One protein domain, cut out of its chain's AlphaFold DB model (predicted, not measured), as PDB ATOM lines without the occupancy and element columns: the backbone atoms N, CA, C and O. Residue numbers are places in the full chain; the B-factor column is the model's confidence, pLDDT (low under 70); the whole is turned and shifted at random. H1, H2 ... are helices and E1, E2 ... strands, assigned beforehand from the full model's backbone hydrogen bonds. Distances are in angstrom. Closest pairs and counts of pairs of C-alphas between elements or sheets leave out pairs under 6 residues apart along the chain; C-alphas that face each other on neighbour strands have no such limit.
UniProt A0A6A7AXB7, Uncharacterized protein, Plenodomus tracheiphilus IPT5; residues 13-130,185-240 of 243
ATOM      1  N   VAL A  13     -25.315   6.748  42.989       64.69
ATOM      2  CA  VAL A  13     -25.003   5.371  42.596       64.69
ATOM      3  C   VAL A  13     -25.909   4.471  43.413       64.69
ATOM      4  O   VAL A  13     -25.887   4.508  44.641       64.69
ATOM      5  N   TYR A  14     -26.753   3.724  42.713       63.12
ATOM      6  CA  TYR A  14     -27.632   2.743  43.328       63.12
ATOM      7  C   TYR A  14     -26.800   1.524  43.712       63.12
ATOM      8  O   TYR A  14     -26.039   1.026  42.880       63.12
ATOM      9  N   ILE A  15     -26.914   1.113  44.970       65.12
ATOM     10  CA  ILE A  15     -26.213  -0.041  45.525       65.12
ATOM     11  C   ILE A  15     -27.255  -0.989  46.122       65.12
ATOM     12  O   ILE A  15     -28.213  -0.545  46.764       65.12
ATOM     13  N   THR A  16     -27.078  -2.290  45.898       60.12
ATOM     14  CA  THR A  16     -28.008  -3.329  46.366       60.12
ATOM     15  C   THR A  16     -27.866  -3.626  47.868       60.12
ATOM     16  O   THR A  16     -28.862  -3.913  48.524       60.12
ATOM     17  N   LYS A  17     -26.657  -3.539  48.442       64.31
ATOM     18  CA  LYS A  17     -26.378  -3.878  49.854       64.31
ATOM     19  C   LYS A  17     -25.850  -2.686  50.650       64.31
ATOM     20  O   LYS A  17     -25.226  -1.786  50.091       64.31
ATOM     21  N   ASP A  18     -26.045  -2.722  51.967       64.19
ATOM     22  CA  ASP A  18     -25.416  -1.768  52.878       64.19
ATOM     23  C   ASP A  18     -23.891  -1.889  52.806       64.19
ATOM     24  O   ASP A  18     -23.307  -2.952  53.039       64.19
ATOM     25  N   LEU A  19     -23.237  -0.781  52.458       66.50
ATOM     26  CA  LEU A  19     -21.782  -0.691  52.465       66.50
ATOM     27  C   LEU A  19     -21.277  -0.605  53.908       66.50
ATOM     28  O   LEU A  19     -21.896   0.066  54.740       66.50
ATOM     29  N   PRO A  20     -20.113  -1.202  54.229       73.88
ATOM     30  CA  PRO A  20     -19.482  -0.947  55.512       73.88
ATOM     31  C   PRO A  20     -19.229   0.556  55.660       73.88
ATOM     32  O   PRO A  20     -18.799   1.221  54.712       73.88
ATOM     33  N   TRP A  21     -19.465   1.079  56.863       67.44
ATOM     34  CA  TRP A  21     -19.449   2.517  57.171       67.44
ATOM     35  C   TRP A  21     -18.231   3.264  56.599       67.44
ATOM     36  O   TRP A  21     -18.370   4.349  56.040       67.44
ATOM     37  N   TRP A  22     -17.044   2.653  56.651       67.69
ATOM     38  CA  TRP A  22     -15.829   3.231  56.077       67.69
ATOM     39  C   TRP A  22     -15.936   3.469  54.569       67.69
ATOM     40  O   TRP A  22     -15.524   4.510  54.077       67.69
ATOM     41  N   THR A  23     -16.491   2.529  53.809       69.38
ATOM     42  CA  THR A  23     -16.610   2.673  52.349       69.38
ATOM     43  C   THR A  23     -17.669   3.682  51.950       69.38
ATOM     44  O   THR A  23     -17.456   4.416  50.991       69.38
ATOM     45  N   GLU A  24     -18.752   3.797  52.718       68.31
ATOM     46  CA  GLU A  24     -19.713   4.887  52.551       68.31
ATOM     47  C   GLU A  24     -19.036   6.242  52.796       68.31
ATOM     48  O   GLU A  24     -19.204   7.160  51.995       68.31
ATOM     49  N   LEU A  25     -18.195   6.340  53.833       69.19
ATOM     50  CA  LEU A  25     -17.404   7.536  54.126       69.19
ATOM     51  C   LEU A  25     -16.483   7.906  52.955       69.19
ATOM     52  O   LEU A  25     -16.454   9.064  52.538       69.19
ATOM     53  N   TRP A  26     -15.768   6.926  52.389       70.19
ATOM     54  CA  TRP A  26     -14.907   7.132  51.223       70.19
ATOM     55  C   TRP A  26     -15.711   7.553  49.991       70.19
ATOM     56  O   TRP A  26     -15.391   8.561  49.372       70.19
ATOM     57  N   VAL A  27     -16.779   6.838  49.641       67.56
ATOM     58  CA  VAL A  27     -17.607   7.140  48.461       67.56
ATOM     59  C   VAL A  27     -18.222   8.538  48.565       67.56
ATOM     60  O   VAL A  27     -18.191   9.294  47.589       67.56
ATOM     61  N   LEU A  28     -18.689   8.924  49.759       66.81
ATOM     62  CA  LEU A  28     -19.254  10.249  49.981       66.81
ATOM     63  C   LEU A  28     -18.199  11.353  49.954       66.81
ATOM     64  O   LEU A  28     -18.421  12.404  49.353       66.81
ATOM     65  N   SER A  29     -17.037  11.099  50.556       64.00
ATOM     66  CA  SER A  29     -15.884  11.999  50.504       64.00
ATOM     67  C   SER A  29     -15.426  12.261  49.064       64.00
ATOM     68  O   SER A  29     -15.069  13.383  48.711       64.00
ATOM     69  N   LEU A  30     -15.534  11.256  48.195       66.56
ATOM     70  CA  LEU A  30     -15.213  11.357  46.770       66.56
ATOM     71  C   LEU A  30     -16.359  11.980  45.938       66.56
ATOM     72  O   LEU A  30     -16.246  12.136  44.717       66.56
ATOM     73  N   GLY A  31     -17.454  12.384  46.591       62.66
ATOM     74  CA  GLY A  31     -18.552  13.149  46.008       62.66
ATOM     75  C   GLY A  31     -19.614  12.314  45.292       62.66
ATOM     76  O   GLY A  31     -20.314  12.867  44.437       62.66
ATOM     77  N   LEU A  32     -19.720  11.018  45.602       65.75
ATOM     78  CA  LEU A  32     -20.802  10.134  45.164       65.75
ATOM     79  C   LEU A  32     -21.737   9.845  46.346       65.75
ATOM     80  O   LEU A  32     -21.282   9.585  47.452       65.75
ATOM     81  N   ALA A  33     -23.046   9.864  46.120       64.44
ATOM     82  CA  ALA A  33     -24.034   9.521  47.137       64.44
ATOM     83  C   ALA A  33     -24.575   8.106  46.868       64.44
ATOM     84  O   ALA A  33     -25.278   7.915  45.869       64.44
ATOM     85  N   PRO A  34     -24.254   7.108  47.711       64.81
ATOM     86  CA  PRO A  34     -24.832   5.784  47.578       64.81
ATOM     87  C   PRO A  34     -26.298   5.799  48.037       64.81
ATOM     88  O   PRO A  34     -26.630   6.254  49.141       64.81
ATOM     89  N   LEU A  35     -27.190   5.304  47.179       63.00
ATOM     90  CA  LEU A  35     -28.582   5.020  47.524       63.00
ATOM     91  C   LEU A  35     -28.785   3.513  47.588       63.00
ATOM     92  O   LEU A  35     -28.681   2.822  46.576       63.00
ATOM     93  N   VAL A  36     -29.094   3.036  48.789       65.94
ATOM     94  CA  VAL A  36     -29.454   1.643  49.031       65.94
ATOM     95  C   VAL A  36     -30.864   1.442  48.494       65.94
ATOM     96  O   VAL A  36     -31.798   2.101  48.947       65.94
ATOM     97  N   THR A  37     -30.998   0.601  47.472       58.72
ATOM     98  CA  THR A  37     -32.295   0.351  46.814       58.72
ATOM     99  C   THR A  37     -32.942  -0.941  47.321       58.72
ATOM    100  O   THR A  37     -34.128  -1.147  47.101       58.72
ATOM    101  N   GLY A  38     -32.193  -1.794  48.030       57.72
ATOM    102  CA  GLY A  38     -32.669  -3.070  48.581       57.72
ATOM    103  C   GLY A  38     -32.853  -4.173  47.532       57.72
ATOM    104  O   GLY A  38     -32.559  -5.327  47.821       57.72
ATOM    105  N   ASP A  39     -33.228  -3.811  46.300       59.38
ATOM    106  CA  ASP A  39     -33.476  -4.740  45.195       59.38
ATOM    107  C   ASP A  39     -32.452  -4.598  44.052       59.38
ATOM    108  O   ASP A  39     -32.176  -3.505  43.541       59.38
ATOM    109  N   SER A  40     -31.907  -5.733  43.597       58.34
ATOM    110  CA  SER A  40     -30.913  -5.790  42.509       58.34
ATOM    111  C   SER A  40     -31.521  -5.459  41.135       58.34
ATOM    112  O   SER A  40     -30.888  -4.809  40.300       58.34
ATOM    113  N   GLU A  41     -32.780  -5.835  40.897       59.34
ATOM    114  CA  GLU A  41     -33.442  -5.690  39.593       59.34
ATOM    115  C   GLU A  41     -33.798  -4.222  39.272       59.34
ATOM    116  O   GLU A  41     -33.600  -3.721  38.155       59.34
ATOM    117  N   THR A  42     -34.223  -3.470  40.291       62.22
ATOM    118  CA  THR A  42     -34.473  -2.021  40.204       62.22
ATOM    119  C   THR A  42     -33.163  -1.228  40.105       62.22
ATOM    120  O   THR A  42     -33.084  -0.233  39.378       62.22
ATOM    121  N   THR A  43     -32.096  -1.716  40.745       64.31
ATOM    122  CA  THR A  43     -30.736  -1.160  40.655       64.31
ATOM    123  C   THR A  43     -30.152  -1.334  39.251       64.31
ATOM    124  O   THR A  43     -29.639  -0.379  38.657       64.31
ATOM    125  N   GLN A  44     -30.286  -2.526  38.662       61.69
ATOM    126  CA  GLN A  44     -29.756  -2.821  37.333       61.69
ATOM    127  C   GLN A  44     -30.493  -2.045  36.229       61.69
ATOM    128  O   GLN A  44     -29.853  -1.508  35.318       61.69
ATOM    129  N   SER A  45     -31.823  -1.937  36.312       60.44
ATOM    130  CA  SER A  45     -32.629  -1.189  35.335       60.44
ATOM    131  C   SER A  45     -32.323   0.314  35.359       60.44
ATOM    132  O   SER A  45     -32.096   0.907  34.299       60.44
ATOM    133  N   ARG A  46     -32.186   0.925  36.545       63.97
ATOM    134  CA  ARG A  46     -31.781   2.339  36.679       63.97
ATOM    135  C   ARG A  46     -30.316   2.583  36.305       63.97
ATOM    136  O   ARG A  46     -29.992   3.602  35.689       63.97
ATOM    137  N   SER A  47     -29.416   1.642  36.593       59.47
ATOM    138  CA  SER A  47     -28.004   1.757  36.205       59.47
ATOM    139  C   SER A  47     -27.812   1.698  34.682       59.47
ATOM    140  O   SER A  47     -27.022   2.466  34.127       59.47
ATOM    141  N   ARG A  48     -28.599   0.875  33.965       59.59
ATOM    142  CA  ARG A  48     -28.585   0.819  32.488       59.59
ATOM    143  C   ARG A  48     -28.959   2.150  31.833       59.59
ATOM    144  O   ARG A  48     -28.403   2.473  30.785       59.59
ATOM    145  N   GLN A  49     -29.821   2.947  32.464       63.16
ATOM    146  CA  GLN A  49     -30.178   4.286  31.979       63.16
ATOM    147  C   GLN A  49     -29.056   5.324  32.172       63.16
ATOM    148  O   GLN A  49     -29.054   6.362  31.514       63.16
ATOM    149  N   THR A  50     -28.069   5.048  33.033       62.16
ATOM    150  CA  THR A  50     -27.020   6.015  33.407       62.16
ATOM    151  C   THR A  50     -25.875   6.093  32.381       62.16
ATOM    152  O   THR A  50     -25.177   7.106  32.312       62.16
ATOM    153  N   GLY A  51     -25.698   5.080  31.519       66.25
ATOM    154  CA  GLY A  51     -24.836   5.172  30.330       66.25
ATOM    155  C   GLY A  51     -23.986   3.934  30.019       66.25
ATOM    156  O   GLY A  51     -23.924   2.966  30.774       66.25
ATOM    157  N   ARG A  52     -23.271   3.982  28.881       65.31
ATOM    158  CA  ARG A  52     -22.466   2.859  28.344       65.31
ATOM    159  C   ARG A  52     -21.339   2.401  29.282       65.31
ATOM    160  O   ARG A  52     -20.979   1.225  29.271       65.31
ATOM    161  N   PHE A  53     -20.801   3.308  30.099       64.06
ATOM    162  CA  PHE A  53     -19.758   2.991  31.079       64.06
ATOM    163  C   PHE A  53     -20.275   2.113  32.217       64.06
ATOM    164  O   PHE A  53     -19.591   1.162  32.584       64.06
ATOM    165  N   ALA A  54     -21.492   2.363  32.710       63.84
ATOM    166  CA  ALA A  54     -22.105   1.530  33.738       63.84
ATOM    167  C   ALA A  54     -22.272   0.096  33.219       63.84
ATOM    168  O   ALA A  54     -21.760  -0.840  33.819       63.84
ATOM    169  N   ILE A  55     -22.852  -0.073  32.028       67.06
ATOM    170  CA  ILE A  55     -23.070  -1.395  31.413       67.06
ATOM    171  C   ILE A  55     -21.763  -2.191  31.276       67.06
ATOM    172  O   ILE A  55     -21.745  -3.402  31.495       67.06
ATOM    173  N   ARG A  56     -20.659  -1.527  30.910       70.12
ATOM    174  CA  ARG A  56     -19.351  -2.181  30.770       70.12
ATOM    175  C   ARG A  56     -18.743  -2.539  32.123       70.12
ATOM    176  O   ARG A  56     -18.132  -3.596  32.246       70.12
ATOM    177  N   ALA A  57     -18.936  -1.686  33.121       67.44
ATOM    178  CA  ALA A  57     -18.413  -1.895  34.458       67.44
ATOM    179  C   ALA A  57     -19.153  -3.020  35.208       67.44
ATOM    180  O   ALA A  57     -18.510  -3.817  35.880       67.44
ATOM    181  N   TRP A  58     -20.460  -3.181  34.976       68.12
ATOM    182  CA  TRP A  58     -21.259  -4.309  35.484       68.12
ATOM    183  C   TRP A  58     -20.855  -5.673  34.902       68.12
ATOM    184  O   TRP A  58     -21.150  -6.705  35.490       68.12
ATOM    185  N   LYS A  59     -20.172  -5.702  33.749       72.44
ATOM    186  CA  LYS A  59     -19.639  -6.937  33.145       72.44
ATOM    187  C   LYS A  59     -18.207  -7.260  33.590       72.44
ATOM    188  O   LYS A  59     -17.650  -8.271  33.160       72.44
ATOM    189  N   ALA A  60     -17.573  -6.397  34.384       73.75
ATOM    190  CA  ALA A  60     -16.189  -6.587  34.796       73.75
ATOM    191  C   ALA A  60     -16.080  -7.643  35.907       73.75
ATOM    192  O   ALA A  60     -16.860  -7.665  36.852       73.75
ATOM    193  N   LYS A  61     -15.070  -8.515  35.819       79.56
ATOM    194  CA  LYS A  61     -14.802  -9.518  36.860       79.56
ATOM    195  C   LYS A  61     -14.253  -8.837  38.123       79.56
ATOM    196  O   LYS A  61     -13.358  -7.995  38.020       79.56
ATOM    197  N   LYS A  62     -14.679  -9.285  39.313       79.75
ATOM    198  CA  LYS A  62     -14.185  -8.816  40.630       79.75
ATOM    199  C   LYS A  62     -12.645  -8.661  40.738       79.75
ATOM    200  O   LYS A  62     -12.212  -7.617  41.228       79.75
ATOM    201  N   PRO A  63     -11.782  -9.592  40.263       82.69
ATOM    202  CA  PRO A  63     -10.324  -9.396  40.315       82.69
ATOM    203  C   PRO A  63      -9.830  -8.222  39.460       82.69
ATOM    204  O   PRO A  63      -8.891  -7.532  39.847       82.69
ATOM    205  N   SER A  64     -10.486  -7.951  38.328       83.44
ATOM    206  CA  SER A  64     -10.145  -6.824  37.458       83.44
ATOM    207  C   SER A  64     -10.471  -5.491  38.137       83.44
ATOM    208  O   SER A  64      -9.650  -4.580  38.129       83.44
ATOM    209  N   ILE A  65     -11.617  -5.406  38.823       84.75
ATOM    210  CA  ILE A  65     -12.013  -4.222  39.601       84.75
ATOM    211  C   ILE A  65     -11.001  -3.941  40.722       84.75
ATOM    212  O   ILE A  65     -10.557  -2.803  40.866       84.75
ATOM    213  N   ARG A  66     -10.567  -4.970  41.466       86.31
ATOM    214  CA  ARG A  66      -9.531  -4.825  42.512       86.31
ATOM    215  C   ARG A  66      -8.223  -4.262  41.954       86.31
ATOM    216  O   ARG A  66      -7.638  -3.374  42.567       86.31
ATOM    217  N   TYR A  67      -7.797  -4.735  40.783       88.56
ATOM    218  CA  TYR A  67      -6.603  -4.226  40.107       88.56
ATOM    219  C   TYR A  67      -6.743  -2.745  39.720       88.56
ATOM    220  O   TYR A  67      -5.844  -1.950  39.998       88.56
ATOM    221  N   TYR A  68      -7.888  -2.337  39.163       87.19
ATOM    222  CA  TYR A  68      -8.141  -0.927  38.847       87.19
ATOM    223  C   TYR A  68      -8.177  -0.035  40.093       87.19
ATOM    224  O   TYR A  68      -7.633   1.066  40.057       87.19
ATOM    225  N   ILE A  69      -8.755  -0.504  41.204       87.06
ATOM    226  CA  ILE A  69      -8.735   0.226  42.482       87.06
ATOM    227  C   ILE A  69      -7.298   0.408  42.971       87.06
ATOM    228  O   ILE A  69      -6.923   1.523  43.332       87.06
ATOM    229  N   ALA A  70      -6.482  -0.650  42.934       88.06
ATOM    230  CA  ALA A  70      -5.079  -0.577  43.326       88.06
ATOM    231  C   ALA A  70      -4.322   0.457  42.477       88.06
ATOM    232  O   ALA A  70      -3.705   1.364  43.034       88.06
ATOM    233  N   ILE A  71      -4.457   0.410  41.146       89.31
ATOM    234  CA  ILE A  71      -3.847   1.404  40.248       89.31
ATOM    235  C   ILE A  71      -4.319   2.818  40.577       89.31
ATOM    236  O   ILE A  71      -3.496   3.720  40.708       89.31
ATOM    237  N   CYS A  72      -5.628   3.034  40.716       85.75
ATOM    238  CA  CYS A  72      -6.174   4.352  41.020       85.75
ATOM    239  C   CYS A  72      -5.676   4.873  42.373       85.75
ATOM    240  O   CYS A  72      -5.357   6.055  42.475       85.75
ATOM    241  N   SER A  73      -5.558   4.011  43.385       83.88
ATOM    242  CA  SER A  73      -5.034   4.390  44.700       83.88
ATOM    243  C   SER A  73      -3.569   4.827  44.623       83.88
ATOM    244  O   SER A  73      -3.241   5.925  45.066       83.88
ATOM    245  N   VAL A  74      -2.712   4.048  43.950       88.50
ATOM    246  CA  VAL A  74      -1.303   4.400  43.715       88.50
ATOM    247  C   VAL A  74      -1.205   5.702  42.925       88.50
ATOM    248  O   VAL A  74      -0.429   6.587  43.267       88.50
ATOM    249  N   ALA A  75      -2.039   5.864  41.902       86.25
ATOM    250  CA  ALA A  75      -2.069   7.055  41.070       86.25
ATOM    251  C   ALA A  75      -2.491   8.319  41.843       86.25
ATOM    252  O   ALA A  75      -1.992   9.403  41.539       86.25
ATOM    253  N   VAL A  76      -3.394   8.206  42.824       82.94
ATOM    254  CA  VAL A  76      -3.760   9.312  43.728       82.94
ATOM    255  C   VAL A  76      -2.609   9.627  44.682       82.94
ATOM    256  O   VAL A  76      -2.255  10.793  44.824       82.94
ATOM    257  N   VAL A  77      -1.976   8.609  45.274       86.12
ATOM    258  CA  VAL A  77      -0.809   8.794  46.154       86.12
ATOM    259  C   VAL A  77       0.338   9.476  45.409       86.12
ATOM    260  O   VAL A  77       0.921  10.420  45.927       86.12
ATOM    261  N   LEU A  78       0.616   9.070  44.168       88.75
ATOM    262  CA  LEU A  78       1.629   9.709  43.326       88.75
ATOM    263  C   LEU A  78       1.288  11.171  43.014       88.75
ATOM    264  O   LEU A  78       2.181  12.017  43.026       88.75
ATOM    265  N   CYS A  79       0.015  11.495  42.768       84.62
ATOM    266  CA  CYS A  79      -0.410  12.886  42.598       84.62
ATOM    267  C   CYS A  79      -0.210  13.702  43.881       84.62
ATOM    268  O   CYS A  79       0.323  14.804  43.810       84.62
ATOM    269  N   LEU A  80      -0.573  13.155  45.045       82.38
ATOM    270  CA  LEU A  80      -0.368  13.815  46.338       82.38
ATOM    271  C   LEU A  80       1.121  14.020  46.645       82.38
ATOM    272  O   LEU A  80       1.515  15.103  47.067       82.38
ATOM    273  N   ALA A  81       1.958  13.020  46.363       85.12
ATOM    274  CA  ALA A  81       3.407  13.132  46.491       85.12
ATOM    275  C   ALA A  81       3.974  14.202  45.545       85.12
ATOM    276  O   ALA A  81       4.807  15.001  45.956       85.12
ATOM    277  N   SER A  82       3.478  14.271  44.304       84.38
ATOM    278  CA  SER A  82       3.890  15.296  43.335       84.38
ATOM    279  C   SER A  82       3.511  16.706  43.799       84.38
ATOM    280  O   SER A  82       4.315  17.623  43.669       84.38
ATOM    281  N   LEU A  83       2.319  16.878  44.381       81.31
ATOM    282  CA  LEU A  83       1.881  18.153  44.965       81.31
ATOM    283  C   LEU A  83       2.766  18.567  46.147       81.31
ATOM    284  O   LEU A  83       3.129  19.734  46.251       81.31
ATOM    285  N   LEU A  84       3.154  17.617  47.002       82.62
ATOM    286  CA  LEU A  84       4.064  17.873  48.121       82.62
ATOM    287  C   LEU A  84       5.466  18.264  47.636       82.62
ATOM    288  O   LEU A  84       6.027  19.244  48.117       82.62
ATOM    289  N   VAL A  85       6.021  17.545  46.657       84.75
ATOM    290  CA  VAL A  85       7.327  17.885  46.068       84.75
ATOM    291  C   VAL A  85       7.287  19.272  45.426       84.75
ATOM    292  O   VAL A  85       8.203  20.064  45.646       84.75
ATOM    293  N   MET A  86       6.217  19.596  44.692       80.31
ATOM    294  CA  MET A  86       6.035  20.931  44.117       80.31
ATOM    295  C   MET A  86       5.928  22.011  45.192       80.31
ATOM    296  O   MET A  86       6.562  23.052  45.058       80.31
ATOM    297  N   GLU A  87       5.189  21.772  46.279       79.12
ATOM    298  CA  GLU A  87       5.102  22.732  47.385       79.12
ATOM    299  C   GLU A  87       6.477  22.997  48.016       79.12
ATOM    300  O   GLU A  87       6.836  24.156  48.235       79.12
ATOM    301  N   ILE A  88       7.263  21.941  48.260       81.06
ATOM    302  CA  ILE A  88       8.622  22.053  48.808       81.06
ATOM    303  C   ILE A  88       9.517  22.863  47.861       81.06
ATOM    304  O   ILE A  88      10.224  23.764  48.312       81.06
ATOM    305  N   TYR A  89       9.469  22.577  46.558       80.75
ATOM    306  CA  TYR A  89      10.312  23.242  45.562       80.75
ATOM    307  C   TYR A  89       9.948  24.727  45.385       80.75
ATOM    308  O   TYR A  89      10.819  25.601  45.361       80.75
ATOM    309  N   SER A  90       8.646  25.011  45.330       72.56
ATOM    310  CA  SER A  90       8.078  26.339  45.104       72.56
ATOM    311  C   SER A  90       8.288  27.282  46.290       72.56
ATOM    312  O   SER A  90       8.796  28.394  46.143       72.56
ATOM    313  N   LYS A  91       7.972  26.822  47.512       65.19
ATOM    314  CA  LYS A  91       8.074  27.651  48.726       65.19
ATOM    315  C   LYS A  91       9.473  27.673  49.328       65.19
ATOM    316  O   LYS A  91       9.851  28.687  49.921       65.19
ATOM    317  N   GLY A  92      10.248  26.601  49.145       65.38
ATOM    318  CA  GLY A  92      11.647  26.543  49.574       65.38
ATOM    319  C   GLY A  92      12.507  27.619  48.909       65.38
ATOM    320  O   GLY A  92      13.390  28.176  49.551       65.38
ATOM    321  N   SER A  93      12.184  27.977  47.663       59.03
ATOM    322  CA  SER A  93      12.927  28.981  46.895       59.03
ATOM    323  C   SER A  93      12.510  30.428  47.196       59.03
ATOM    324  O   SER A  93      13.314  31.337  47.014       59.03
ATOM    325  N   ALA A  94      11.271  30.660  47.652       60.91
ATOM    326  CA  ALA A  94      10.700  32.008  47.752       60.91
ATOM    327  C   ALA A  94      10.699  32.615  49.167       60.91
ATOM    328  O   ALA A  94      10.819  33.829  49.299       60.91
ATOM    329  N   LEU A  95      10.523  31.811  50.228       57.72
ATOM    330  CA  LEU A  95      10.200  32.339  51.569       57.72
ATOM    331  C   LEU A  95      11.074  31.802  52.713       57.72
ATOM    332  O   LEU A  95      10.914  32.261  53.841       57.72
ATOM    333  N   GLY A  96      11.956  30.821  52.472       62.56
ATOM    334  CA  GLY A  96      12.790  30.213  53.526       62.56
ATOM    335  C   GLY A  96      11.994  29.610  54.697       62.56
ATOM    336  O   GLY A  96      12.549  29.343  55.761       62.56
ATOM    337  N   CYS A  97      10.682  29.424  54.528       57.44
ATOM    338  CA  CYS A  97       9.771  29.039  55.594       57.44
ATOM    339  C   CYS A  97       9.675  27.503  55.678       57.44
ATOM    340  O   CYS A  97       9.320  26.865  54.683       57.44
ATOM    341  N   PRO A  98       9.936  26.886  56.845       59.06
ATOM    342  CA  PRO A  98      10.032  25.432  57.008       59.06
ATOM    343  C   PRO A  98       8.678  24.710  57.088       59.06
ATOM    344  O   PRO A  98       8.629  23.567  57.534       59.06
ATOM    345  N   ALA A  99       7.571  25.331  56.668       59.28
ATOM    346  CA  ALA A  99       6.234  24.739  56.753       59.28
ATOM    347  C   ALA A  99       5.658  24.301  55.382       59.28
ATOM    348  O   ALA A  99       4.598  24.793  54.986       59.28
ATOM    349  N   PRO A 100       6.278  23.350  54.646       61.28
ATOM    350  CA  PRO A 100       5.776  22.831  53.368       61.28
ATOM    351  C   PRO A 100       4.662  21.778  53.543       61.28
ATOM    352  O   PRO A 100       4.530  20.858  52.745       61.28
ATOM    353  N   ILE A 101       3.889  21.859  54.629       66.31
ATOM    354  CA  ILE A 101       2.867  20.859  54.979       66.31
ATOM    355  C   ILE A 101       1.454  21.417  54.752       66.31
ATOM    356  O   ILE A 101       0.459  20.726  54.963       66.31
ATOM    357  N   PHE A 102       1.336  22.676  54.321       67.75
ATOM    358  CA  PHE A 102       0.051  23.362  54.286       67.75
ATOM    359  C   PHE A 102      -0.901  22.721  53.271       67.75
ATOM    360  O   PHE A 102      -2.075  22.544  53.586       67.75
ATOM    361  N   VAL A 103      -0.418  22.288  52.099       67.56
ATOM    362  CA  VAL A 103      -1.280  21.654  51.084       67.56
ATOM    363  C   VAL A 103      -1.685  20.239  51.486       67.56
ATOM    364  O   VAL A 103      -2.822  19.840  51.230       67.56
ATOM    365  N   VAL A 104      -0.804  19.472  52.133       66.81
ATOM    366  CA  VAL A 104      -1.133  18.107  52.583       66.81
ATOM    367  C   VAL A 104      -2.103  18.132  53.756       66.81
ATOM    368  O   VAL A 104      -3.125  17.447  53.713       66.81
ATOM    369  N   VAL A 105      -1.843  18.972  54.762       71.25
ATOM    370  CA  VAL A 105      -2.790  19.209  55.862       71.25
ATOM    371  C   VAL A 105      -4.117  19.707  55.297       71.25
ATOM    372  O   VAL A 105      -5.171  19.242  55.721       71.25
ATOM    373  N   TRP A 106      -4.084  20.563  54.273       70.44
ATOM    374  CA  TRP A 106      -5.296  21.031  53.612       70.44
ATOM    375  C   TRP A 106      -6.087  19.923  52.925       70.44
ATOM    376  O   TRP A 106      -7.303  19.877  53.072       70.44
ATOM    377  N   HIS A 107      -5.432  19.004  52.215       67.81
ATOM    378  CA  HIS A 107      -6.133  17.870  51.607       67.81
ATOM    379  C   HIS A 107      -6.827  17.010  52.664       67.81
ATOM    380  O   HIS A 107      -7.937  16.553  52.420       67.81
ATOM    381  N   VAL A 108      -6.232  16.847  53.850       68.69
ATOM    382  CA  VAL A 108      -6.873  16.154  54.977       68.69
ATOM    383  C   VAL A 108      -8.056  16.960  55.524       68.69
ATOM    384  O   VAL A 108      -9.131  16.404  55.739       68.69
ATOM    385  N   VAL A 109      -7.904  18.277  55.686       73.25
ATOM    386  CA  VAL A 109      -8.977  19.171  56.159       73.25
ATOM    387  C   VAL A 109     -10.138  19.246  55.162       73.25
ATOM    388  O   VAL A 109     -11.298  19.251  55.564       73.25
ATOM    389  N   ALA A 110      -9.867  19.206  53.860       66.25
ATOM    390  CA  ALA A 110     -10.881  19.191  52.809       66.25
ATOM    391  C   ALA A 110     -11.725  17.899  52.791       66.25
ATOM    392  O   ALA A 110     -12.808  17.886  52.205       66.25
ATOM    393  N   LEU A 111     -11.287  16.824  53.462       66.00
ATOM    394  CA  LEU A 111     -12.099  15.615  53.665       66.00
ATOM    395  C   LEU A 111     -13.121  15.790  54.798       66.00
ATOM    396  O   LEU A 111     -14.112  15.057  54.850       66.00
ATOM    397  N   ILE A 112     -12.921  16.771  55.684       69.00
ATOM    398  CA  ILE A 112     -13.753  16.987  56.871       69.00
ATOM    399  C   ILE A 112     -15.219  17.288  56.509       69.00
ATOM    400  O   ILE A 112     -16.083  16.589  57.037       69.00
ATOM    401  N   PRO A 113     -15.560  18.206  55.580       61.88
ATOM    402  CA  PRO A 113     -16.959  18.479  55.241       61.88
ATOM    403  C   PRO A 113     -17.675  17.247  54.676       61.88
ATOM    404  O   PRO A 113     -18.824  16.980  55.028       61.88
ATOM    405  N   GLY A 114     -16.977  16.463  53.844       60.81
ATOM    406  CA  GLY A 114     -17.496  15.212  53.288       60.81
ATOM    407  C   GLY A 114     -17.734  14.158  54.368       60.81
ATOM    408  O   GLY A 114     -18.783  13.512  54.387       60.81
ATOM    409  N   SER A 115     -16.797  14.039  55.315       61.97
ATOM    410  CA  SER A 115     -16.910  13.112  56.443       61.97
ATOM    411  C   SER A 115     -18.070  13.466  57.380       61.97
ATOM    412  O   SER A 115     -18.848  12.592  57.759       61.97
ATOM    413  N   ILE A 116     -18.252  14.755  57.682       65.56
ATOM    414  CA  ILE A 116     -19.337  15.265  58.524       65.56
ATOM    415  C   ILE A 116     -20.690  15.022  57.852       65.56
ATOM    416  O   ILE A 116     -21.588  14.465  58.481       65.56
ATOM    417  N   HIS A 117     -20.838  15.363  56.568       64.31
ATOM    418  CA  HIS A 117     -22.102  15.170  55.851       64.31
ATOM    419  C   HIS A 117     -22.505  13.684  55.781       64.31
ATOM    420  O   HIS A 117     -23.669  13.347  55.997       64.31
ATOM    421  N   SER A 118     -21.536  12.788  55.567       59.84
ATOM    422  CA  SER A 118     -21.747  11.331  55.583       59.84
ATOM    423  C   SER A 118     -22.134  10.809  56.955       59.84
ATOM    424  O   SER A 118     -23.122  10.086  57.092       59.84
ATOM    425  N   SER A 119     -21.401  11.233  57.984       62.03
ATOM    426  CA  SER A 119     -21.653  10.818  59.357       62.03
ATOM    427  C   SER A 119     -23.058  11.226  59.800       62.03
ATOM    428  O   SER A 119     -23.805  10.387  60.296       62.03
ATOM    429  N   PHE A 120     -23.484  12.464  59.521       66.19
ATOM    430  CA  PHE A 120     -24.832  12.935  59.858       66.19
ATOM    431  C   PHE A 120     -25.940  12.266  59.033       66.19
ATOM    432  O   PHE A 120     -26.995  11.951  59.588       66.19
ATOM    433  N   ALA A 121     -25.719  12.002  57.741       62.78
ATOM    434  CA  ALA A 121     -26.686  11.283  56.911       62.78
ATOM    435  C   ALA A 121     -26.908   9.844  57.412       62.78
ATOM    436  O   ALA A 121     -28.053   9.406  57.543       62.78
ATOM    437  N   ASN A 122     -25.830   9.139  57.769       61.91
ATOM    438  CA  ASN A 122     -25.908   7.789  58.321       61.91
ATOM    439  C   ASN A 122     -26.520   7.801  59.740       61.91
ATOM    440  O   ASN A 122     -27.417   7.013  60.039       61.91
ATOM    441  N   LEU A 123     -26.163   8.777  60.585       63.03
ATOM    442  CA  LEU A 123     -26.776   8.946  61.910       63.03
ATOM    443  C   LEU A 123     -28.293   9.166  61.824       63.03
ATOM    444  O   LEU A 123     -29.044   8.660  62.658       63.03
ATOM    445  N   ARG A 124     -28.752   9.904  60.806       62.91
ATOM    446  CA  ARG A 124     -30.176  10.147  60.564       62.91
ATOM    447  C   ARG A 124     -30.894   8.881  60.094       62.91
ATOM    448  O   ARG A 124     -31.968   8.593  60.613       62.91
ATOM    449  N   ARG A 125     -30.293   8.103  59.183       62.62
ATOM    450  CA  ARG A 125     -30.833   6.798  58.749       62.62
ATOM    451  C   ARG A 125     -30.993   5.839  59.930       62.62
ATOM    452  O   ARG A 125     -32.082   5.316  60.129       62.62
ATOM    453  N   ARG A 126     -29.971   5.725  60.789       60.62
ATOM    454  CA  ARG A 126     -30.017   4.875  61.995       60.62
ATOM    455  C   ARG A 126     -31.100   5.281  62.991       60.62
ATOM    456  O   ARG A 126     -31.678   4.420  63.642       60.62
ATOM    457  N   ARG A 127     -31.381   6.582  63.135       62.47
ATOM    458  CA  ARG A 127     -32.489   7.044  63.990       62.47
ATOM    459  C   ARG A 127     -33.844   6.643  63.418       62.47
ATOM    460  O   ARG A 127     -34.665   6.129  64.164       62.47
ATOM    461  N   PHE A 128     -34.052   6.809  62.112       61.16
ATOM    462  CA  PHE A 128     -35.303   6.396  61.470       61.16
ATOM    463  C   PHE A 128     -35.511   4.882  61.487       61.16
ATOM    464  O   PHE A 128     -36.639   4.436  61.655       61.16
ATOM    465  N   GLU A 129     -34.448   4.092  61.358       60.62
ATOM    466  CA  GLU A 129     -34.530   2.633  61.459       60.62
ATOM    467  C   GLU A 129     -34.854   2.174  62.885       60.62
ATOM    468  O   GLU A 129     -35.675   1.286  63.076       60.62
ATOM    469  N   LYS A 130     -34.289   2.840  63.899       57.25
ATOM    470  CA  LYS A 130     -34.582   2.548  65.310       57.25
ATOM    471  C   LYS A 130     -36.001   2.953  65.734       57.25
ATOM    472  O   LYS A 130     -36.517   2.410  66.705       57.25
ATOM    473  N   THR A 185     -27.399  21.255  58.947       65.56
ATOM    474  CA  THR A 185     -26.808  21.572  60.243       65.56
ATOM    475  C   THR A 185     -25.808  22.705  60.024       65.56
ATOM    476  O   THR A 185     -24.903  22.550  59.211       65.56
ATOM    477  N   TRP A 186     -25.967  23.831  60.723       70.56
ATOM    478  CA  TRP A 186     -25.129  25.042  60.643       70.56
ATOM    479  C   TRP A 186     -23.610  24.764  60.555       70.56
ATOM    480  O   TRP A 186     -22.865  25.500  59.913       70.56
ATOM    481  N   LEU A 187     -23.155  23.644  61.123       70.75
ATOM    482  CA  LEU A 187     -21.798  23.104  61.006       70.75
ATOM    483  C   LEU A 187     -21.326  22.855  59.567       70.75
ATOM    484  O   LEU A 187     -20.173  23.126  59.250       70.75
ATOM    485  N   VAL A 188     -22.191  22.342  58.693       67.69
ATOM    486  CA  VAL A 188     -21.866  22.078  57.284       67.69
ATOM    487  C   VAL A 188     -21.573  23.392  56.569       67.69
ATOM    488  O   VAL A 188     -20.597  23.485  55.829       67.69
ATOM    489  N   GLN A 189     -22.363  24.427  56.847       72.06
ATOM    490  CA  GLN A 189     -22.165  25.750  56.269       72.06
ATOM    491  C   GLN A 189     -20.851  26.386  56.745       72.06
ATOM    492  O   GLN A 189     -20.118  26.952  55.936       72.06
ATOM    493  N   ILE A 190     -20.504  26.226  58.027       75.31
ATOM    494  CA  ILE A 190     -19.211  26.675  58.565       75.31
ATOM    495  C   ILE A 190     -18.050  25.897  57.935       75.31
ATOM    496  O   ILE A 190     -17.065  26.507  57.528       75.31
ATOM    497  N   ALA A 191     -18.166  24.575  57.796       73.50
ATOM    498  CA  ALA A 191     -17.133  23.752  57.172       73.50
ATOM    499  C   ALA A 191     -16.887  24.167  55.713       73.50
ATOM    500  O   ALA A 191     -15.739  24.335  55.305       73.50
ATOM    501  N   TRP A 192     -17.953  24.415  54.946       73.62
ATOM    502  CA  TRP A 192     -17.842  24.964  53.595       73.62
ATOM    503  C   TRP A 192     -17.211  26.358  53.584       73.62
ATOM    504  O   TRP A 192     -16.344  26.616  52.753       73.62
ATOM    505  N   GLY A 193     -17.590  27.237  54.516       77.94
ATOM    506  CA  GLY A 193     -16.993  28.566  54.661       77.94
ATOM    507  C   GLY A 193     -15.483  28.512  54.905       77.94
ATOM    508  O   GLY A 193     -14.725  29.181  54.205       77.94
ATOM    509  N   ILE A 194     -15.033  27.656  55.827       76.25
ATOM    510  CA  ILE A 194     -13.606  27.423  56.096       76.25
ATOM    511  C   ILE A 194     -12.917  26.855  54.847       76.25
ATOM    512  O   ILE A 194     -11.859  27.344  54.455       76.25
ATOM    513  N   CYS A 195     -13.542  25.889  54.164       72.94
ATOM    514  CA  CYS A 195     -13.046  25.349  52.897       72.94
ATOM    515  C   CYS A 195     -12.834  26.408  51.817       72.94
ATOM    516  O   CYS A 195     -11.801  26.388  51.145       72.94
ATOM    517  N   TYR A 196     -13.761  27.349  51.670       76.62
ATOM    518  CA  TYR A 196     -13.606  28.438  50.714       76.62
ATOM    519  C   TYR A 196     -12.491  29.399  51.116       76.62
ATOM    520  O   TYR A 196     -11.611  29.658  50.300       76.62
ATOM    521  N   ILE A 197     -12.480  29.876  52.365       77.06
ATOM    522  CA  ILE A 197     -11.483  30.848  52.840       77.06
ATOM    523  C   ILE A 197     -10.071  30.289  52.678       77.06
ATOM    524  O   ILE A 197      -9.201  30.939  52.098       77.06
ATOM    525  N   THR A 198      -9.823  29.064  53.139       74.69
ATOM    526  CA  THR A 198      -8.485  28.486  53.033       74.69
ATOM    527  C   THR A 198      -8.139  28.082  51.601       74.69
ATOM    528  O   THR A 198      -6.981  28.204  51.210       74.69
ATOM    529  N   GLY A 199      -9.117  27.667  50.785       73.25
ATOM    530  CA  GLY A 199      -8.915  27.465  49.350       73.25
ATOM    531  C   GLY A 199      -8.438  28.744  48.655       73.25
ATOM    532  O   GLY A 199      -7.475  28.709  47.891       73.25
ATOM    533  N   THR A 200      -9.043  29.886  48.989       75.31
ATOM    534  CA  THR A 200      -8.628  31.207  48.500       75.31
ATOM    535  C   THR A 200      -7.235  31.590  48.993       75.31
ATOM    536  O   THR A 200      -6.430  32.061  48.196       75.31
ATOM    537  N   LEU A 201      -6.905  31.344  50.265       73.44
ATOM    538  CA  LEU A 201      -5.562  31.604  50.803       73.44
ATOM    539  C   LEU A 201      -4.490  30.738  50.126       73.44
ATOM    540  O   LEU A 201      -3.417  31.231  49.782       73.44
ATOM    541  N   CYS A 202      -4.793  29.462  49.881       72.25
ATOM    542  CA  CYS A 202      -3.905  28.550  49.166       72.25
ATOM    543  C   CYS A 202      -3.692  29.018  47.718       72.25
ATOM    544  O   CYS A 202      -2.556  29.141  47.268       72.25
ATOM    545  N   PHE A 203      -4.770  29.380  47.019       70.62
ATOM    546  CA  PHE A 203      -4.692  29.902  45.655       70.62
ATOM    547  C   PHE A 203      -3.926  31.228  45.585       70.62
ATOM    548  O   PHE A 203      -3.088  31.403  44.706       70.62
ATOM    549  N   SER A 204      -4.136  32.130  46.546       70.81
ATOM    550  CA  SER A 204      -3.387  33.385  46.648       70.81
ATOM    551  C   SER A 204      -1.893  33.148  46.888       70.81
ATOM    552  O   SER A 204      -1.072  33.873  46.332       70.81
ATOM    553  N   SER A 205      -1.529  32.127  47.670       67.69
ATOM    554  CA  SER A 205      -0.129  31.727  47.867       67.69
ATOM    555  C   SER A 205       0.497  31.124  46.605       67.69
ATOM    556  O   SER A 205       1.701  31.266  46.428       67.69
ATOM    557  N   ILE A 206      -0.287  30.459  45.750       66.50
ATOM    558  CA  ILE A 206       0.178  29.864  44.484       66.50
ATOM    559  C   ILE A 206       0.249  30.918  43.368       66.50
ATOM    560  O   ILE A 206       1.146  30.867  42.536       66.50
ATOM    561  N   MET A 207      -0.646  31.912  43.354       64.81
ATOM    562  CA  MET A 207      -0.606  33.024  42.389       64.81
ATOM    563  C   MET A 207       0.625  33.923  42.541       64.81
ATOM    564  O   MET A 207       0.962  34.652  41.614       64.81
ATOM    565  N   ALA A 208       1.312  33.862  43.684       68.00
ATOM    566  CA  ALA A 208       2.618  34.490  43.860       68.00
ATOM    567  C   ALA A 208       3.732  33.798  43.046       68.00
ATOM    568  O   ALA A 208       4.858  34.287  43.003       68.00
ATOM    569  N   VAL A 209       3.427  32.663  42.412       71.12
ATOM    570  CA  VAL A 209       4.365  31.825  41.673       71.12
ATOM    571  C   VAL A 209       4.141  31.941  40.161       71.12
ATOM    572  O   VAL A 209       3.125  32.446  39.686       71.12
ATOM    573  N   THR A 210       5.126  31.507  39.376       80.75
ATOM    574  CA  THR A 210       5.133  31.637  37.916       80.75
ATOM    575  C   THR A 210       3.934  30.945  37.241       80.75
ATOM    576  O   THR A 210       3.487  29.872  37.647       80.75
ATOM    577  N   VAL A 211       3.444  31.539  36.146       82.81
ATOM    578  CA  VAL A 211       2.350  31.010  35.305       82.81
ATOM    579  C   VAL A 211       2.496  29.519  34.937       82.81
ATOM    580  O   VAL A 211       1.507  28.797  35.080       82.81
ATOM    581  N   PRO A 212       3.663  29.009  34.480       81.44
ATOM    582  CA  PRO A 212       3.796  27.588  34.152       81.44
ATOM    583  C   PRO A 212       3.569  26.677  35.361       81.44
ATOM    584  O   PRO A 212       3.001  25.597  35.214       81.44
ATOM    585  N   GLU A 213       3.945  27.116  36.560       79.19
ATOM    586  CA  GLU A 213       3.723  26.335  37.771       79.19
ATOM    587  C   GLU A 213       2.233  26.239  38.108       79.19
ATOM    588  O   GLU A 213       1.727  25.153  38.394       79.19
ATOM    589  N   LEU A 214       1.496  27.344  37.966       79.25
ATOM    590  CA  LEU A 214       0.048  27.379  38.172       79.25
ATOM    591  C   LEU A 214      -0.693  26.409  37.237       79.25
ATOM    592  O   LEU A 214      -1.642  25.745  37.660       79.25
ATOM    593  N   VAL A 215      -0.236  26.271  35.989       84.44
ATOM    594  CA  VAL A 215      -0.792  25.294  35.038       84.44
ATOM    595  C   VAL A 215      -0.577  23.863  35.534       84.44
ATOM    596  O   VAL A 215      -1.515  23.063  35.514       84.44
ATOM    597  N   VAL A 216       0.620  23.532  36.029       85.00
ATOM    598  CA  VAL A 216       0.906  22.194  36.573       85.00
ATOM    599  C   VAL A 216       0.047  21.910  37.807       85.00
ATOM    600  O   VAL A 216      -0.554  20.837  37.894       85.00
ATOM    601  N   TRP A 217      -0.092  22.881  38.715       80.94
ATOM    602  CA  TRP A 217      -0.985  22.785  39.874       80.94
ATOM    603  C   TRP A 217      -2.433  22.507  39.460       80.94
ATOM    604  O   TRP A 217      -3.058  21.577  39.973       80.94
ATOM    605  N   ALA A 218      -2.960  23.258  38.490       81.88
ATOM    606  CA  ALA A 218      -4.319  23.070  37.991       81.88
ATOM    607  C   ALA A 218      -4.523  21.672  37.380       81.88
ATOM    608  O   ALA A 218      -5.522  21.007  37.672       81.88
ATOM    609  N   VAL A 219      -3.567  21.188  36.580       84.56
ATOM    610  CA  VAL A 219      -3.625  19.853  35.961       84.56
ATOM    611  C   VAL A 219      -3.548  18.743  37.012       84.56
ATOM    612  O   VAL A 219      -4.306  17.772  36.929       84.56
ATOM    613  N   LEU A 220      -2.684  18.876  38.023       82.62
ATOM    614  CA  LEU A 220      -2.577  17.908  39.120       82.62
ATOM    615  C   LEU A 220      -3.861  17.855  39.956       82.62
ATOM    616  O   LEU A 220      -4.341  16.759  40.261       82.62
ATOM    617  N   LEU A 221      -4.461  19.006  40.273       79.12
ATOM    618  CA  LEU A 221      -5.736  19.078  40.994       79.12
ATOM    619  C   LEU A 221      -6.877  18.453  40.184       79.12
ATOM    620  O   LEU A 221      -7.627  17.625  40.709       79.12
ATOM    621  N   LEU A 222      -6.974  18.776  38.891       81.56
ATOM    622  CA  LEU A 222      -7.981  18.200  37.999       81.56
ATOM    623  C   LEU A 222      -7.824  16.679  37.880       81.56
ATOM    624  O   LEU A 222      -8.806  15.939  37.959       81.56
ATOM    625  N   THR A 223      -6.588  16.203  37.738       83.56
ATOM    626  CA  THR A 223      -6.272  14.773  37.634       83.56
ATOM    627  C   THR A 223      -6.615  14.040  38.925       83.56
ATOM    628  O   THR A 223      -7.233  12.976  38.882       83.56
ATOM    629  N   THR A 224      -6.274  14.618  40.076       79.56
ATOM    630  CA  THR A 224      -6.598  14.051  41.391       79.56
ATOM    631  C   THR A 224      -8.111  13.968  41.579       79.56
ATOM    632  O   THR A 224      -8.618  12.914  41.960       79.56
ATOM    633  N   ALA A 225      -8.852  15.017  41.211       77.12
ATOM    634  CA  ALA A 225     -10.312  15.047  41.281       77.12
ATOM    635  C   ALA A 225     -10.996  14.066  40.309       77.12
ATOM    636  O   ALA A 225     -12.048  13.502  40.615       77.12
ATOM    637  N   ALA A 226     -10.427  13.854  39.120       78.19
ATOM    638  CA  ALA A 226     -10.934  12.864  38.176       78.19
ATOM    639  C   ALA A 226     -10.687  11.436  38.687       78.19
ATOM    640  O   ALA A 226     -11.605  10.613  38.710       78.19
ATOM    641  N   ARG A 227      -9.462  11.150  39.148       81.12
ATOM    642  CA  ARG A 227      -9.068   9.833  39.676       81.12
ATOM    643  C   ARG A 227      -9.834   9.469  40.940       81.12
ATOM    644  O   ARG A 227     -10.234   8.319  41.081       81.12
ATOM    645  N   SER A 228     -10.089  10.437  41.815       78.12
ATOM    646  CA  SER A 228     -10.850  10.237  43.048       78.12
ATOM    647  C   SER A 228     -12.300   9.818  42.753       78.12
ATOM    648  O   SER A 228     -12.790   8.836  43.310       78.12
ATOM    649  N   LYS A 229     -12.963  10.458  41.781       79.19
ATOM    650  CA  LYS A 229     -14.314  10.066  41.337       79.19
ATOM    651  C   LYS A 229     -14.357   8.682  40.694       79.19
ATOM    652  O   LYS A 229     -15.298   7.927  40.928       79.19
ATOM    653  N   ILE A 230     -13.349   8.344  39.888       80.88
ATOM    654  CA  ILE A 230     -13.242   7.013  39.275       80.88
ATOM    655  C   ILE A 230     -13.032   5.947  40.358       80.88
ATOM    656  O   ILE A 230     -13.704   4.919  40.334       80.88
ATOM    657  N   LEU A 231     -12.161   6.209  41.338       79.38
ATOM    658  CA  LEU A 231     -11.927   5.323  42.480       79.38
ATOM    659  C   LEU A 231     -13.221   5.079  43.271       79.38
ATOM    660  O   LEU A 231     -13.519   3.936  43.601       79.38
ATOM    661  N   ALA A 232     -14.013   6.125  43.520       77.38
ATOM    662  CA  ALA A 232     -15.300   6.016  44.208       77.38
ATOM    663  C   ALA A 232     -16.267   5.088  43.474       77.38
ATOM    664  O   ALA A 232     -16.869   4.201  44.071       77.38
ATOM    665  N   PHE A 233     -16.380   5.274  42.160       78.69
ATOM    666  CA  PHE A 233     -17.236   4.448  41.321       78.69
ATOM    667  C   PHE A 233     -16.785   2.979  41.316       78.69
ATOM    668  O   PHE A 233     -17.613   2.078  41.436       78.69
ATOM    669  N   LEU A 234     -15.474   2.730  41.235       80.00
ATOM    670  CA  LEU A 234     -14.910   1.380  41.306       80.00
ATOM    671  C   LEU A 234     -15.115   0.731  42.681       80.00
ATOM    672  O   LEU A 234     -15.393  -0.464  42.746       80.00
ATOM    673  N   LEU A 235     -15.009   1.503  43.766       79.25
ATOM    674  CA  LEU A 235     -15.303   1.039  45.123       79.25
ATOM    675  C   LEU A 235     -16.763   0.607  45.259       79.25
ATOM    676  O   LEU A 235     -17.010  -0.472  45.789       79.25
ATOM    677  N   CYS A 236     -17.712   1.385  44.728       74.31
ATOM    678  CA  CYS A 236     -19.120   0.981  44.709       74.31
ATOM    679  C   CYS A 236     -19.307  -0.351  43.973       74.31
ATOM    680  O   CYS A 236     -19.945  -1.257  44.494       74.31
ATOM    681  N   LEU A 237     -18.694  -0.507  42.796       75.81
ATOM    682  CA  LEU A 237     -18.792  -1.741  42.010       75.81
ATOM    683  C   LEU A 237     -18.127  -2.954  42.664       75.81
ATOM    684  O   LEU A 237     -18.519  -4.080  42.385       75.81
ATOM    685  N   LEU A 238     -17.103  -2.747  43.494       79.25
ATOM    686  CA  LEU A 238     -16.450  -3.841  44.211       79.25
ATOM    687  C   LEU A 238     -17.381  -4.469  45.258       79.25
ATOM    688  O   LEU A 238     -17.313  -5.680  45.473       79.25
ATOM    689  N   TYR A 239     -18.190  -3.638  45.920       73.00
ATOM    690  CA  TYR A 239     -19.136  -4.055  46.959       73.00
ATOM    691  C   TYR A 239     -20.501  -4.460  46.404       73.00
ATOM    692  O   TYR A 239     -21.226  -5.202  47.064       73.00
ATOM    693  N   GLU A 240     -20.830  -4.024  45.191       70.19
ATOM    694  CA  GLU A 240     -21.992  -4.515  44.467       70.19
ATOM    695  C   GLU A 240     -21.790  -5.999  44.121       70.19
ATOM    696  O   GLU A 240     -20.869  -6.371  43.381       70.19
TER     697      GLU A 240
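Overview. This is residues 13 to 130 and 185 to 240 of the 243 residues of an uncharacterized protein of Plenodomus tracheiphilus IPT5 (UniProt A0A6A7AXB7). Two long helices, H4 and H8, run side by side in opposite ways along the longest axis, with a small head of two short strands, E1 and E2, and the short helices H1, H2 and H3 at the end where H8 finishes. From the other end H5 with H6, and H7, fold back as slanting arms, and residues 123 to 130 of H6 stick out. The printed part has 174 residues, with eight named helices and two named strands in the order E1 H1 E2 H2 H3 H4 H5 H6 H7 H8; the two-strand sheet, E1 beside E2, is parallel, and the class is mostly helix. The whole is only just loose, close to compact, with a radius of gyration of the C-alphas of 19.1 A, and spans 59 by 39 by 23 A.

Along the chain. E1 is residues 13 to 15, with C-alpha 13 at (-25.003, 5.371, 42.596). H1 is residues 21 to 29, E2 33 to 36, H2 40 to 50 and H3 52 to 58. H4, residues 62 to 94, measures 48.3 A and begins with C-alpha 62 at (-14.185, -8.816, 40.630). H5 is residues 102 to 109; H6, residues 112 to 130, measures 26.7 A. H7, residues 186 to 207, measures 31.6 A, and H8, residues 211 to 239, 42.7 A, ending with C-alpha 239 at (-19.136, -4.055, 46.959).

Arrangement. H4 and H8 touch at a shallow tilt of 24 degrees, opposite ways, the closest C-alphas being those of Val 76 and Thr 224, 6.0 A apart. H8 touches H1 with residues 232 to 236 alone, Ala 232 coming to 5.0 A from Val 27 between C-alphas. E1, H1 and E2 form a strand-helix-strand unit, two parallel neighbour strands with a helix between, its crossover right-handed; N 15 and O 35 are 2.9 A apart, within hydrogen-bond range. H2 and H3 touch only at the corner, with C-alphas 48 and 55 at 6.0 A. H4 and H5 form a helical hairpin, C-alphas 84 and 104 being closest at 6.9 A. H6 touches H1 at C-alphas 114 and 29, 4.5 A apart, and H7 at C-alphas 113 and 191, 5.6 A apart. Every O i to N i+4 pair is within hydrogen-bond range in H1, H3, H5, H6, H7 and H8, against 5 of 7 in H2 and 27 of 29 in H4.

Size, cuts and confidence. The C-alphas farthest apart, those of Glu 41 and Gly 96, are 60.2 A apart. Residues 131 to 184 are cut out, and C-alphas 130 and 185 are 21.2 A apart across the cut. Of the links printed whole, none is long. The mean pLDDT of the printed part is 71.5, with 86 residues under 70, among them 27 to 55 and 110 to 130.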